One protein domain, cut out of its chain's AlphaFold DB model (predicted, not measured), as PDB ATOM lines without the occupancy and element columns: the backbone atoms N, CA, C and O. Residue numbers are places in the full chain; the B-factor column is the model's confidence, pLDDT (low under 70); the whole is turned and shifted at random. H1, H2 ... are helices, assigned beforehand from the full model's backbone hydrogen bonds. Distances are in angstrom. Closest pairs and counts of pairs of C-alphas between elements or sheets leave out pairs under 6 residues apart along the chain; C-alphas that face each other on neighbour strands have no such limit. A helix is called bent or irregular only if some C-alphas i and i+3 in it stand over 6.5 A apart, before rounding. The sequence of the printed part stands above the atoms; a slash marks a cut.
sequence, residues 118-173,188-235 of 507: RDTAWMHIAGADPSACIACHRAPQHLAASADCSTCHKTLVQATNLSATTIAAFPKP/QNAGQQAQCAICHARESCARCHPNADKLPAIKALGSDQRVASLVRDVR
ATOM      1  N   ARG A 118     -40.851 -10.078 -23.545       53.59
ATOM      2  CA  ARG A 118     -42.134 -10.685 -23.990       53.59
ATOM      3  C   ARG A 118     -42.430 -10.740 -25.494       53.59
ATOM      4  O   ARG A 118     -43.592 -10.608 -25.875       53.59
ATOM      5  N   ASP A 119     -41.447 -11.036 -26.334       63.50
ATOM      6  CA  ASP A 119     -41.783 -11.550 -27.663       63.50
ATOM      7  C   ASP A 119     -41.767 -13.081 -27.664       63.50
ATOM      8  O   ASP A 119     -40.728 -13.720 -27.814       63.50
ATOM      9  N   THR A 120     -42.936 -13.667 -27.404       65.81
ATOM     10  CA  THR A 120     -43.162 -15.120 -27.442       65.81
ATOM     11  C   THR A 120     -43.735 -15.565 -28.786       65.81
ATOM     12  O   THR A 120     -44.298 -16.657 -28.878       65.81
ATOM     13  N   ALA A 121     -43.694 -14.707 -29.810       79.62
ATOM     14  CA  ALA A 121     -44.219 -15.060 -31.113       79.62
ATOM     15  C   ALA A 121     -43.396 -16.197 -31.736       79.62
ATOM     16  O   ALA A 121     -42.177 -16.300 -31.579       79.62
ATOM     17  N   TRP A 122     -44.090 -17.079 -32.453       85.56
ATOM     18  CA  TRP A 122     -43.468 -18.198 -33.152       85.56
ATOM     19  C   TRP A 122     -42.357 -17.708 -34.095       85.56
ATOM     20  O   TRP A 122     -42.550 -16.749 -34.840       85.56
ATOM     21  N   MET A 123     -41.192 -18.365 -34.057       84.69
ATOM     22  CA  MET A 123     -39.999 -18.020 -34.848       84.69
ATOM     23  C   MET A 123     -39.396 -16.623 -34.585       84.69
ATOM     24  O   MET A 123     -38.539 -16.166 -35.342       84.69
ATOM     25  N   HIS A 124     -39.749 -15.960 -33.482       85.25
ATOM     26  CA  HIS A 124     -39.031 -14.777 -33.002       85.25
ATOM     27  C   HIS A 124     -37.864 -15.214 -32.109       85.25
ATOM     28  O   HIS A 124     -37.954 -15.247 -30.882       85.25
ATOM     29  N   ILE A 125     -36.772 -15.625 -32.761       82.38
ATOM     30  CA  ILE A 125     -35.635 -16.283 -32.110       82.38
ATOM     31  C   ILE A 125     -34.360 -15.430 -32.100       82.38
ATOM     32  O   ILE A 125     -34.094 -14.651 -33.015       82.38
ATOM     33  N   ALA A 126     -33.541 -15.634 -31.072       79.88
ATOM     34  CA  ALA A 126     -32.190 -15.125 -30.908       79.88
ATOM     35  C   ALA A 126     -31.231 -16.231 -30.445       79.88
ATOM     36  O   ALA A 126     -31.612 -17.331 -30.038       79.88
ATOM     37  N   GLY A 127     -29.932 -15.941 -30.519       77.81
ATOM     38  CA  GLY A 127     -28.940 -16.801 -29.885       77.81
ATOM     39  C   GLY A 127     -29.128 -16.782 -28.369       77.81
ATOM     40  O   GLY A 127     -29.165 -15.696 -27.798       77.81
ATOM     41  N   ALA A 128     -29.184 -17.963 -27.748       79.56
ATOM     42  CA  ALA A 128     -29.298 -18.094 -26.300       79.56
ATOM     43  C   ALA A 128     -28.215 -17.270 -25.587       79.56
ATOM     44  O   ALA A 128     -27.022 -17.387 -25.901       79.56
ATOM     45  N   ASP A 129     -28.634 -16.433 -24.643       83.69
ATOM     46  CA  ASP A 129     -27.743 -15.704 -23.755       83.69
ATOM     47  C   ASP A 129     -27.584 -16.459 -22.416       83.69
ATOM     48  O   ASP A 129     -28.364 -17.368 -22.111       83.69
ATOM     49  N   PRO A 130     -26.575 -16.122 -21.594       87.06
ATOM     50  CA  PRO A 130     -26.317 -16.835 -20.345       87.06
ATOM     51  C   PRO A 130     -27.507 -16.888 -19.373       87.06
ATOM     52  O   PRO A 130     -27.574 -17.828 -18.578       87.06
ATOM     53  N   SER A 131     -28.437 -15.924 -19.423       84.81
ATOM     54  CA  SER A 131     -29.635 -15.900 -18.575       84.81
ATOM     55  C   SER A 131     -30.539 -17.115 -18.814       84.81
ATOM     56  O   SER A 131     -31.021 -17.715 -17.853       84.81
ATOM     57  N   ALA A 132     -30.670 -17.557 -20.070       85.12
ATOM     58  CA  ALA A 132     -31.446 -18.739 -20.434       85.12
ATOM     59  C   ALA A 132     -30.862 -20.020 -19.818       85.12
ATOM     60  O   ALA A 132     -31.596 -20.908 -19.387       85.12
ATOM     61  N   CYS A 133     -29.532 -20.112 -19.714       87.50
ATOM     62  CA  CYS A 133     -28.872 -21.250 -19.081       87.50
ATOM     63  C   CYS A 133     -29.087 -21.249 -17.559       87.50
ATOM     64  O   CYS A 133     -29.452 -22.272 -16.980       87.50
ATOM     65  N   ILE A 134     -28.870 -20.106 -16.897       88.00
ATOM     66  CA  ILE A 134     -28.955 -20.001 -15.427       88.00
ATOM     67  C   ILE A 134     -30.394 -20.028 -14.894       88.00
ATOM     68  O   ILE A 134     -30.594 -20.262 -13.707       88.00
ATOM     69  N   ALA A 135     -31.401 -19.854 -15.757       84.06
ATOM     70  CA  ALA A 135     -32.801 -20.075 -15.396       84.06
ATOM     71  C   ALA A 135     -33.062 -21.525 -14.936       84.06
ATOM     72  O   ALA A 135     -33.898 -21.757 -14.065       84.06
ATOM     73  N   CYS A 136     -32.311 -22.492 -15.479       84.75
ATOM     74  CA  CYS A 136     -32.402 -23.910 -15.116       84.75
ATOM     75  C   CYS A 136     -31.169 -24.415 -14.346       84.75
ATOM     76  O   CYS A 136     -31.282 -25.297 -13.490       84.75
ATOM     77  N   HIS A 137     -29.979 -23.890 -14.645       86.50
ATOM     78  CA  HIS A 137     -28.721 -24.304 -14.023       86.50
ATOM     79  C   HIS A 137     -28.354 -23.407 -12.840       86.50
ATOM     80  O   HIS A 137     -28.471 -22.188 -12.896       86.50
ATOM     81  N   ARG A 138     -27.855 -24.009 -11.755       77.56
ATOM     82  CA  ARG A 138     -27.542 -23.295 -10.508       77.56
ATOM     83  C   ARG A 138     -26.293 -22.414 -10.646       77.56
ATOM     84  O   ARG A 138     -25.198 -22.834 -10.282       77.56
ATOM     85  N   ALA A 139     -26.473 -21.178 -11.103       79.12
ATOM     86  CA  ALA A 139     -25.524 -20.084 -10.917       79.12
ATOM     87  C   ALA A 139     -26.290 -18.803 -10.535       79.12
ATOM     88  O   ALA A 139     -27.332 -18.532 -11.124       79.12
ATOM     89  N   PRO A 140     -25.804 -18.006  -9.565       81.44
ATOM     90  CA  PRO A 140     -26.542 -16.835  -9.081       81.44
ATOM     91  C   PRO A 140     -26.660 -15.724 -10.134       81.44
ATOM     92  O   PRO A 140     -27.679 -15.052 -10.208       81.44
ATOM     93  N   GLN A 141     -25.620 -15.537 -10.948       87.69
ATOM     94  CA  GLN A 141     -25.602 -14.663 -12.123       87.69
ATOM     95  C   GLN A 141     -24.415 -15.055 -13.011       87.69
ATOM     96  O   GLN A 141     -23.427 -15.624 -12.529       87.69
ATOM     97  N   HIS A 142     -24.470 -14.729 -14.301       87.56
ATOM     98  CA  HIS A 142     -23.306 -14.885 -15.171       87.56
ATOM     99  C   HIS A 142     -22.161 -13.967 -14.697       87.56
ATOM    100  O   HIS A 142     -22.393 -12.812 -14.343       87.56
ATOM    101  N   LEU A 143     -20.929 -14.493 -14.665       88.06
ATOM    102  CA  LEU A 143     -19.716 -13.831 -14.145       88.06
ATOM    103  C   LEU A 143     -19.734 -13.490 -12.640       88.06
ATOM    104  O   LEU A 143     -18.905 -12.697 -12.183       88.06
ATOM    105  N   ALA A 144     -20.635 -14.082 -11.844       84.44
ATOM    106  CA  ALA A 144     -20.540 -13.989 -10.388       84.44
ATOM    107  C   ALA A 144     -19.219 -14.593  -9.895       84.44
ATOM    108  O   ALA A 144     -18.804 -15.646 -10.375       84.44
ATOM    109  N   ALA A 145     -18.610 -14.003  -8.863       78.06
ATOM    110  CA  ALA A 145     -17.419 -14.581  -8.234       78.06
ATOM    111  C   ALA A 145     -17.676 -15.975  -7.621       78.06
ATOM    112  O   ALA A 145     -16.750 -16.765  -7.485       78.06
ATOM    113  N   SER A 146     -18.927 -16.273  -7.258       78.94
ATOM    114  CA  SER A 146     -19.364 -17.566  -6.724       78.94
ATOM    115  C   SER A 146     -19.830 -18.561  -7.794       78.94
ATOM    116  O   SER A 146     -20.215 -19.676  -7.446       78.94
ATOM    117  N   ALA A 147     -19.839 -18.185  -9.078       83.06
ATOM    118  CA  ALA A 147     -20.285 -19.079 -10.141       83.06
ATOM    119  C   ALA A 147     -19.235 -20.164 -10.425       83.06
ATOM    120  O   ALA A 147     -18.057 -19.869 -10.626       83.06
ATOM    121  N   ASP A 148     -19.671 -21.424 -10.516       86.75
ATOM    122  CA  ASP A 148     -18.818 -22.505 -11.006       86.75
ATOM    123  C   ASP A 148     -18.833 -22.558 -12.539       86.75
ATOM    124  O   ASP A 148     -19.522 -23.360 -13.175       86.75
ATOM    125  N   CYS A 149     -18.050 -21.666 -13.137       88.19
ATOM    126  CA  CYS A 149     -17.945 -21.499 -14.582       88.19
ATOM    127  C   CYS A 149     -17.544 -22.798 -15.318       88.19
ATOM    128  O   CYS A 149     -17.890 -22.968 -16.489       88.19
ATOM    129  N   SER A 150     -16.838 -23.718 -14.644       89.56
ATOM    130  CA  SER A 150     -16.331 -24.969 -15.234       89.56
ATOM    131  C   SER A 150     -17.439 -25.967 -15.576       89.56
ATOM    132  O   SER A 150     -17.244 -26.857 -16.405       89.56
ATOM    133  N   THR A 151     -18.631 -25.768 -15.004       88.38
ATOM    134  CA  THR A 151     -19.835 -26.529 -15.348       88.38
ATOM    135  C   THR A 151     -20.227 -26.314 -16.811       88.38
ATOM    136  O   THR A 151     -20.593 -27.268 -17.498       88.38
ATOM    137  N   CYS A 152     -20.126 -25.072 -17.298       90.50
ATOM    138  CA  CYS A 152     -20.640 -24.676 -18.611       90.50
ATOM    139  C   CYS A 152     -19.536 -24.396 -19.632       90.50
ATOM    140  O   CYS A 152     -19.771 -24.542 -20.826       90.50
ATOM    141  N   HIS A 153     -18.340 -23.990 -19.206       93.69
ATOM    142  CA  HIS A 153     -17.269 -23.575 -20.111       93.69
ATOM    143  C   HIS A 153     -16.084 -24.540 -20.085       93.69
ATOM    144  O   HIS A 153     -15.642 -25.003 -19.035       93.69
ATOM    145  N   LYS A 154     -15.528 -24.795 -21.268       94.06
ATOM    146  CA  LYS A 154     -14.204 -25.390 -21.451       94.06
ATOM    147  C   LYS A 154     -13.136 -24.393 -21.002       94.06
ATOM    148  O   LYS A 154     -13.347 -23.177 -21.054       94.06
ATOM    149  N   THR A 155     -11.966 -24.898 -20.615       95.12
ATOM    150  CA  THR A 155     -10.822 -24.015 -20.349       95.12
ATOM    151  C   THR A 155     -10.409 -23.286 -21.627       95.12
ATOM    152  O   THR A 155     -10.646 -23.763 -22.740       95.12
ATOM    153  N   LEU A 156      -9.759 -22.133 -21.485       96.25
ATOM    154  CA  LEU A 156      -9.322 -21.324 -22.620       96.25
ATOM    155  C   LEU A 156      -8.431 -22.118 -23.590       96.25
ATOM    156  O   LEU A 156      -8.603 -22.050 -24.807       96.25
ATOM    157  N   VAL A 157      -7.534 -22.927 -23.026       96.31
ATOM    158  CA  VAL A 157      -6.591 -23.779 -23.765       96.31
ATOM    159  C   VAL A 157      -7.319 -24.881 -24.544       96.31
ATOM    160  O   VAL A 157      -6.897 -25.252 -25.634       96.31
ATOM    161  N   GLN A 158      -8.441 -25.389 -24.022       95.50
ATOM    162  CA  GLN A 158      -9.287 -26.361 -24.726       95.50
ATOM    163  C   GLN A 158     -10.136 -25.715 -25.831       95.50
ATOM    164  O   GLN A 158     -10.546 -26.391 -26.773       95.50
ATOM    165  N   ALA A 159     -10.423 -24.416 -25.733       95.19
ATOM    166  CA  ALA A 159     -11.210 -23.669 -26.709       95.19
ATOM    167  C   ALA A 159     -10.339 -23.162 -27.873       95.19
ATOM    168  O   ALA A 159     -10.186 -21.957 -28.088       95.19
ATOM    169  N   THR A 160      -9.743 -24.083 -28.633       93.12
ATOM    170  CA  THR A 160      -8.760 -23.796 -29.700       93.12
ATOM    171  C   THR A 160      -9.315 -22.979 -30.869       93.12
ATOM    172  O   THR A 160      -8.567 -22.239 -31.498       93.12
ATOM    173  N   ASN A 161     -10.627 -23.034 -31.110       91.00
ATOM    174  CA  ASN A 161     -11.286 -22.304 -32.201       91.00
ATOM    175  C   ASN A 161     -11.500 -20.805 -31.914       91.00
ATOM    176  O   ASN A 161     -11.984 -20.081 -32.779       91.00
ATOM    177  N   LEU A 162     -11.183 -20.320 -30.708       93.62
ATOM    178  CA  LEU A 162     -11.263 -18.892 -30.397       93.62
ATOM    179  C   LEU A 162     -10.085 -18.116 -31.003       93.62
ATOM    180  O   LEU A 162      -8.928 -18.523 -30.891       93.62
ATOM    181  N   SER A 163     -10.359 -16.954 -31.591       93.81
ATOM    182  CA  SER A 163      -9.300 -16.044 -32.039       93.81
ATOM    183  C   SER A 163      -8.695 -15.267 -30.863       93.81
ATOM    184  O   SER A 163      -9.356 -15.065 -29.843       93.81
ATOM    185  N   ALA A 164      -7.466 -14.760 -31.008       94.31
ATOM    186  CA  ALA A 164      -6.862 -13.886 -29.998       94.31
ATOM    187  C   ALA A 164      -7.717 -12.628 -29.736       94.31
ATOM    188  O   ALA A 164      -7.882 -12.225 -28.589       94.31
ATOM    189  N   THR A 165      -8.334 -12.060 -30.776       93.69
ATOM    190  CA  THR A 165      -9.247 -10.912 -30.661       93.69
ATOM    191  C   THR A 165     -10.484 -11.249 -29.832       93.69
ATOM    192  O   THR A 165     -10.876 -10.471 -28.967       93.69
ATOM    193  N   THR A 166     -11.076 -12.429 -30.038       93.31
ATOM    194  CA  THR A 166     -12.221 -12.894 -29.243       93.31
ATOM    195  C   THR A 166     -11.839 -13.084 -27.777       93.31
ATOM    196  O   THR A 166     -12.593 -12.690 -26.895       93.31
ATOM    197  N   ILE A 167     -10.656 -13.644 -27.512       95.25
ATOM    198  CA  ILE A 167     -10.136 -13.843 -26.152       95.25
ATOM    199  C   ILE A 167      -9.898 -12.494 -25.463       95.25
ATOM    200  O   ILE A 167     -10.266 -12.322 -24.303       95.25
ATOM    201  N   ALA A 168      -9.333 -11.518 -26.176       93.56
ATOM    202  CA  ALA A 168      -9.120 -10.166 -25.661       93.56
ATOM    203  C   ALA A 168     -10.433  -9.440 -25.318       93.56
ATOM    204  O   ALA A 168     -10.444  -8.582 -24.440       93.56
ATOM    205  N   ALA A 169     -11.533  -9.798 -25.989       93.19
ATOM    206  CA  ALA A 169     -12.861  -9.235 -25.764       93.19
ATOM    207  C   ALA A 169     -13.646  -9.920 -24.630       93.19
ATOM    208  O   ALA A 169     -14.804  -9.569 -24.396       93.19
ATOM    209  N   PHE A 170     -13.063 -10.899 -23.926       91.94
ATOM    210  CA  PHE A 170     -13.735 -11.531 -22.793       91.94
ATOM    211  C   PHE A 170     -14.106 -10.497 -21.719       91.94
ATOM    212  O   PHE A 170     -13.274  -9.667 -21.340       91.94
ATOM    213  N   PRO A 171     -15.344 -10.542 -21.193       88.88
ATOM    214  CA  PRO A 171     -15.779  -9.596 -20.181       88.88
ATOM    215  C   PRO A 171     -14.996  -9.815 -18.886       88.88
ATOM    216  O   PRO A 171     -14.836 -10.942 -18.417       88.88
ATOM    217  N   LYS A 172     -14.530  -8.717 -18.289       87.62
ATOM    218  CA  LYS A 172     -13.838  -8.717 -16.997       87.62
ATOM    219  C   LYS A 172     -14.863  -8.897 -15.862       87.62
ATOM    220  O   LYS A 172     -15.693  -8.006 -15.678       87.62
ATOM    221  N   PRO A 173     -14.816  -9.988 -15.072       85.44
ATOM    222  CA  PRO A 173     -15.696 -10.157 -13.916       85.44
ATOM    223  C   PRO A 173     -15.410  -9.122 -12.821       85.44
ATOM    224  O   PRO A 173     -14.274  -8.660 -12.668       85.44
ATOM    225  N   GLN A 188      -7.069 -21.264  -3.611       89.38
ATOM    226  CA  GLN A 188      -7.060 -22.096  -2.406       89.38
ATOM    227  C   GLN A 188      -7.283 -23.581  -2.720       89.38
ATOM    228  O   GLN A 188      -6.979 -24.447  -1.906       89.38
ATOM    229  N   ASN A 189      -7.839 -23.894  -3.894       89.56
ATOM    230  CA  ASN A 189      -8.105 -25.257  -4.345       89.56
ATOM    231  C   ASN A 189      -8.145 -25.349  -5.882       89.56
ATOM    232  O   ASN A 189      -8.166 -24.336  -6.586       89.56
ATOM    233  N   ALA A 190      -8.186 -26.581  -6.398       87.12
ATOM    234  CA  ALA A 190      -8.203 -26.860  -7.836       87.12
ATOM    235  C   ALA A 190      -9.440 -26.290  -8.557       87.12
ATOM    236  O   ALA A 190      -9.332 -25.882  -9.710       87.12
ATOM    237  N   GLY A 191     -10.595 -26.207  -7.886       86.38
ATOM    238  CA  GLY A 191     -11.815 -25.625  -8.456       86.38
ATOM    239  C   GLY A 191     -11.661 -24.129  -8.743       86.38
ATOM    240  O   GLY A 191     -11.925 -23.681  -9.856       86.38
ATOM    241  N   GLN A 192     -11.130 -23.364  -7.785       86.69
ATOM    242  CA  GLN A 192     -10.817 -21.940  -7.980       86.69
ATOM    243  C   GLN A 192      -9.779 -21.726  -9.089       86.69
ATOM    244  O   GLN A 192      -9.892 -20.804  -9.894       86.69
ATOM    245  N   GLN A 193      -8.777 -22.602  -9.174       88.94
ATOM    246  CA  GLN A 193      -7.792 -22.552 -10.252       88.94
ATOM    247  C   GLN A 193      -8.428 -22.826 -11.626       88.94
ATOM    248  O   GLN A 193      -8.126 -22.128 -12.596       88.94
ATOM    249  N   ALA A 194      -9.331 -23.807 -11.710       88.38
ATOM    250  CA  ALA A 194     -10.056 -24.143 -12.932       88.38
ATOM    251  C   ALA A 194     -10.975 -23.001 -13.396       88.38
ATOM    252  O   ALA A 194     -11.074 -22.759 -14.596       88.38
ATOM    253  N   GLN A 195     -11.577 -22.249 -12.469       89.56
ATOM    254  CA  GLN A 195     -12.370 -21.057 -12.794       89.56
ATOM    255  C   GLN A 195     -11.531 -20.001 -13.527       89.56
ATOM    256  O   GLN A 195     -11.950 -19.490 -14.564       89.56
ATOM    257  N   CYS A 196     -10.313 -19.723 -13.052       90.88
ATOM    258  CA  CYS A 196      -9.389 -18.814 -13.737       90.88
ATOM    259  C   CYS A 196      -8.989 -19.343 -15.123       90.88
ATOM    260  O   CYS A 196      -8.890 -18.567 -16.075       90.88
ATOM    261  N   ALA A 197      -8.796 -20.660 -15.257       94.38
ATOM    262  CA  ALA A 197      -8.368 -21.307 -16.499       94.38
ATOM    263  C   ALA A 197      -9.386 -21.195 -17.655       94.38
ATOM    264  O   ALA A 197      -9.055 -21.493 -18.803       94.38
ATOM    265  N   ILE A 198     -10.621 -20.767 -17.383       94.12
ATOM    266  CA  ILE A 198     -11.656 -20.534 -18.404       94.12
ATOM    267  C   ILE A 198     -11.362 -19.284 -19.234       94.12
ATOM    268  O   ILE A 198     -11.643 -19.268 -20.432       94.12
ATOM    269  N   CYS A 199     -10.745 -18.272 -18.619       93.19
ATOM    270  CA  CYS A 199     -10.423 -16.992 -19.258       93.19
ATOM    271  C   CYS A 199      -8.917 -16.718 -19.345       93.19
ATOM    272  O   CYS A 199      -8.490 -15.798 -20.042       93.19
ATOM    273  N   HIS A 200      -8.096 -17.475 -18.623       94.69
ATOM    274  CA  HIS A 200      -6.659 -17.262 -18.538       94.69
ATOM    275  C   HIS A 200      -5.882 -18.533 -18.864       94.69
ATOM    276  O   HIS A 200      -6.329 -19.646 -18.600       94.69
ATOM    277  N   ALA A 201      -4.685 -18.346 -19.411       96.12
ATOM    278  CA  ALA A 201      -3.696 -19.400 -19.592       96.12
ATOM    279  C   ALA A 201      -2.473 -19.115 -18.710       96.12
ATOM    280  O   ALA A 201      -2.398 -18.081 -18.038       96.12
ATOM    281  N   ARG A 202      -1.499 -20.028 -18.712       95.31
ATOM    282  CA  ARG A 202      -0.259 -19.916 -17.931       95.31
ATOM    283  C   ARG A 202       0.436 -18.561 -18.112       95.31
ATOM    284  O   ARG A 202       0.945 -17.993 -17.148       95.31
ATOM    285  N   GLU A 203       0.423 -18.028 -19.328       93.94
ATOM    286  CA  GLU A 203       1.060 -16.771 -19.714       93.94
ATOM    287  C   GLU A 203       0.441 -15.560 -19.011       93.94
ATOM    288  O   GLU A 203       1.162 -14.635 -18.632       93.94
ATOM    289  N   SER A 204      -0.866 -15.593 -18.733       93.88
ATOM    290  CA  SER A 204      -1.542 -14.555 -17.951       93.88
ATOM    291  C   SER A 204      -0.939 -14.406 -16.556       93.88
ATOM    292  O   SER A 204      -0.847 -13.291 -16.049       93.88
ATOM    293  N   CYS A 205      -0.521 -15.512 -15.935       92.75
ATOM    294  CA  CYS A 205       0.102 -15.510 -14.612       92.75
ATOM    295  C   CYS A 205       1.607 -15.226 -14.704       92.75
ATOM    296  O   CYS A 205       2.142 -14.439 -13.921       92.75
ATOM    297  N   ALA A 206       2.282 -15.829 -15.687       91.75
ATOM    298  CA  ALA A 206       3.724 -15.699 -15.892       91.75
ATOM    299  C   ALA A 206       4.173 -14.280 -16.266       91.75
ATOM    300  O   ALA A 206       5.355 -13.975 -16.127       91.75
ATOM    301  N   ARG A 207       3.253 -13.403 -16.691       89.75
ATOM    302  CA  ARG A 207       3.533 -11.974 -16.909       89.75
ATOM    303  C   ARG A 207       3.825 -11.204 -15.613       89.75
ATOM    304  O   ARG A 207       4.537 -10.208 -15.657       89.75
ATOM    305  N   CYS A 208       3.273 -11.653 -14.479       90.38
ATOM    306  CA  CYS A 208       3.478 -11.034 -13.167       90.38
ATOM    307  C   CYS A 208       4.356 -11.885 -12.249       90.38
ATOM    308  O   CYS A 208       5.035 -11.310 -11.415       90.38
ATOM    309  N   HIS A 209       4.357 -13.214 -12.383       92.62
ATOM    310  CA  HIS A 209       5.122 -14.128 -11.524       92.62
ATOM    311  C   HIS A 209       6.397 -14.603 -12.238       92.62
ATOM    312  O   HIS A 209       6.317 -15.547 -13.030       92.62
ATOM    313  N   PRO A 210       7.585 -14.010 -11.987       90.75
ATOM    314  CA  PRO A 210       8.825 -14.425 -12.648       90.75
ATOM    315  C   PRO A 210       9.213 -15.876 -12.345       90.75
ATOM    316  O   PRO A 210       9.843 -16.535 -13.172       90.75
ATOM    317  N   ASN A 211       8.811 -16.387 -11.177       92.31
ATOM    318  CA  ASN A 211       8.979 -17.771 -10.729       92.31
ATOM    319  C   ASN A 211       7.795 -18.684 -11.101       92.31
ATOM    320  O   ASN A 211       7.581 -19.708 -10.452       92.31
ATOM    321  N   ALA A 212       7.000 -18.337 -12.118       91.94
ATOM    322  CA  ALA A 212       5.827 -19.109 -12.530       91.94
ATOM    323  C   ALA A 212       6.102 -20.612 -12.742       91.94
ATOM    324  O   ALA A 212       5.239 -21.446 -12.478       91.94
ATOM    325  N   ASP A 213       7.311 -20.980 -13.168       89.06
ATOM    326  CA  ASP A 213       7.748 -22.369 -13.352       89.06
ATOM    327  C   ASP A 213       7.988 -23.134 -12.039       89.06
ATOM    328  O   ASP A 213       8.135 -24.361 -12.059       89.06
ATOM    329  N   LYS A 214       8.028 -22.431 -10.905       91.19
ATOM    330  CA  LYS A 214       8.186 -22.976  -9.551       91.19
ATOM    331  C   LYS A 214       6.878 -23.022  -8.769       91.19
ATOM    332  O   LYS A 214       6.800 -23.768  -7.800       91.19
ATOM    333  N   LEU A 215       5.850 -22.295  -9.201       91.25
ATOM    334  CA  LEU A 215       4.550 -22.243  -8.534       91.25
ATOM    335  C   LEU A 215       3.628 -23.368  -9.049       91.25
ATOM    336  O   LEU A 215       3.208 -23.313 -10.209       91.25
ATOM    337  N   PRO A 216       3.255 -24.374  -8.226       91.75
ATOM    338  CA  PRO A 216       2.435 -25.507  -8.677       91.75
ATOM    339  C   PRO A 216       1.112 -25.077  -9.327       91.75
ATOM    340  O   PRO A 216       0.736 -25.601 -10.376       91.75
ATOM    341  N   ALA A 217       0.466 -24.052  -8.764       92.19
ATOM    342  CA  ALA A 217      -0.774 -23.478  -9.285       92.19
ATOM    343  C   ALA A 217      -0.620 -22.813 -10.667       92.19
ATOM    344  O   ALA A 217      -1.593 -22.685 -11.399       92.19
ATOM    345  N   ILE A 218       0.578 -22.391 -11.073       92.88
ATOM    346  CA  ILE A 218       0.792 -21.853 -12.427       92.88
ATOM    347  C   ILE A 218       1.242 -22.966 -13.377       92.88
ATOM    348  O   ILE A 218       0.785 -23.030 -14.517       92.88
ATOM    349  N   LYS A 219       2.068 -23.907 -12.903       91.56
ATOM    350  CA  LYS A 219       2.504 -25.069 -13.696       91.56
ATOM    351  C   LYS A 219       1.347 -25.944 -14.166       91.56
ATOM    352  O   LYS A 219       1.401 -26.452 -15.281       91.56
ATOM    353  N   ALA A 220       0.329 -26.119 -13.329       91.44
ATOM    354  CA  ALA A 220      -0.854 -26.909 -13.661       91.44
ATOM    355  C   ALA A 220      -1.747 -26.256 -14.736       91.44
ATOM    356  O   ALA A 220      -2.578 -26.941 -15.326       91.44
ATOM    357  N   LEU A 221      -1.564 -24.966 -15.044       93.38
ATOM    358  CA  LEU A 221      -2.269 -24.312 -16.148       93.38
ATOM    359  C   LEU A 221      -1.642 -24.687 -17.496       93.38
ATOM    360  O   LEU A 221      -0.416 -24.771 -17.625       93.38
ATOM    361  N   GLY A 222      -2.485 -24.857 -18.515       94.44
ATOM    362  CA  GLY A 222      -2.041 -25.029 -19.898       94.44
ATOM    363  C   GLY A 222      -1.445 -23.741 -20.484       94.44
ATOM    364  O   GLY A 222      -1.762 -22.638 -20.033       94.44
ATOM    365  N   SER A 223      -0.567 -23.903 -21.472       95.25
ATOM    366  CA  SER A 223       0.054 -22.811 -22.232       95.25
ATOM    367  C   SER A 223      -0.768 -22.501 -23.481       95.25
ATOM    368  O   SER A 223      -1.320 -23.419 -24.090       95.25
ATOM    369  N   ASP A 224      -0.849 -21.225 -23.856       96.19
ATOM    370  CA  ASP A 224      -1.578 -20.777 -25.038       96.19
ATOM    371  C   ASP A 224      -0.842 -19.648 -25.774       96.19
ATOM    372  O   ASP A 224      -0.653 -18.552 -25.245       96.19
ATOM    373  N   GLN A 225      -0.461 -19.887 -27.033       94.88
ATOM    374  CA  GLN A 225       0.257 -18.902 -27.855       94.88
ATOM    375  C   GLN A 225      -0.573 -17.647 -28.168       94.88
ATOM    376  O   GLN A 225      -0.017 -16.556 -28.343       94.88
ATOM    377  N   ARG A 226      -1.905 -17.768 -28.203       96.25
ATOM    378  CA  ARG A 226      -2.806 -16.627 -28.407       96.25
ATOM    379  C   ARG A 226      -2.712 -15.700 -27.204       96.25
ATOM    380  O   ARG A 226      -2.509 -14.502 -27.368       96.25
ATOM    381  N   VAL A 227      -2.756 -16.263 -25.996       95.81
ATOM    382  CA  VAL A 227      -2.596 -15.503 -24.746       95.81
ATOM    383  C   VAL A 227      -1.186 -14.942 -24.621       95.81
ATOM    384  O   VAL A 227      -1.046 -13.769 -24.292       95.81
ATOM    385  N   ALA A 228      -0.155 -15.730 -24.950       93.19
ATOM    386  CA  ALA A 228       1.237 -15.278 -24.970       93.19
ATOM    387  C   ALA A 228       1.409 -13.990 -25.788       93.19
ATOM    388  O   ALA A 228       2.111 -13.070 -25.377       93.19
ATOM    389  N   SER A 229       0.731 -13.917 -26.935       92.38
ATOM    390  CA  SER A 229       0.759 -12.752 -27.817       92.38
ATOM    391  C   SER A 229       0.007 -11.559 -27.226       92.38
ATOM    392  O   SER A 229       0.513 -10.444 -27.290       92.38
ATOM    393  N   LEU A 230      -1.150 -11.788 -26.596       93.25
ATOM    394  CA  LEU A 230      -1.956 -10.731 -25.972       93.25
ATOM    395  C   LEU A 230      -1.276 -10.078 -24.766       93.25
ATOM    396  O   LEU A 230      -1.464  -8.889 -24.528       93.25
ATOM    397  N   VAL A 231      -0.511 -10.842 -23.982       90.75
ATOM    398  CA  VAL A 231       0.101 -10.340 -22.738       90.75
ATOM    399  C   VAL A 231       1.549  -9.885 -22.903       90.75
ATOM    400  O   VAL A 231       2.121  -9.380 -21.942       90.75
ATOM    401  N   ARG A 232       2.144 -10.049 -24.093       85.31
ATOM    402  CA  ARG A 232       3.568  -9.781 -24.360       85.31
ATOM    403  C   ARG A 232       4.006  -8.383 -23.928       85.31
ATOM    404  O   ARG A 232       5.028  -8.249 -23.262       85.31
ATOM    405  N   ASP A 233       3.216  -7.376 -24.288       80.69
ATOM    406  CA  ASP A 233       3.535  -5.961 -24.065       80.69
ATOM    407  C   ASP A 233       2.743  -5.353 -22.896       80.69
ATOM    408  O   ASP A 233       2.817  -4.153 -22.620       80.69
ATOM    409  N   VAL A 234       1.994  -6.187 -22.168       84.75
ATOM    410  CA  VAL A 234       1.236  -5.767 -20.989       84.75
ATOM    411  C   VAL A 234       2.162  -5.798 -19.782       84.75
ATOM    412  O   VAL A 234       2.538  -6.862 -19.286       84.75
ATOM    413  N   ARG A 235       2.527  -4.614 -19.288       80.00
ATOM    414  CA  ARG A 235       3.390  -4.495 -18.109       80.00
ATOM    415  C   ARG A 235       2.663  -5.000 -16.854       80.00
ATOM    416  O   ARG A 235       1.485  -4.683 -16.675       80.00
TER     417      ARG A 235
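What this domain is: This is residues 118 to 173 and 188 to 235 of the 507 residues of the protein "Cytochrom_CIII domain-containing protein" of Gemmatimonadetes bacterium 21-71-4 (UniProt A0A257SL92). Little regular structure is present: short helices sit among loops, with H2, H6, H4 and H5 meeting one after the next in a bent series, H3 close to H5, and H1 off toward the other end, where residues 118 to 128 stick out. The 104 printed residues have six named helices, H1 to H6, holding 34 residues, and no named strand: all helix. The whole is loose, radius of gyration of the C-alphas 16.5 A, spanning 56 by 29 by 22 A.

How they stand to each other: H3, residues 190 to 197, is close to but not clearly touching H5, residues 216 to 219; their closest C-alphas, of Gln 193 and Ala 217, are 7.1 A apart. H5 touches H4, residues 202 to 206, closest at C-alphas 218 and 202, 5.9 A. H4 touches H6, residues 225 to 231, closest at C-alphas 203 and 228, 5.5 A. H6 touches H2, residues 164 to 168, closest at C-alphas 226 and 164, 5.1 A. H1, residues 130 to 134, touches no helix. Every O i to N i+4 pair is within hydrogen-bond range in H1, H2, H3, H4 and H6; H5 is too short for one.

Where its parts are: H3 measures 10.3 A from C-alpha 190 at (-8.203, -26.860, -7.836); H6 measures 10.0 A, ending at C-alpha 231 (0.101, -10.340, -22.738).

The domain as a whole: Residues 174 to 187 are not printed; C-alphas 173 and 188 are 18.7 A apart. The H1 to H2 link is long. Residues 118 to 120 have pLDDT under 70.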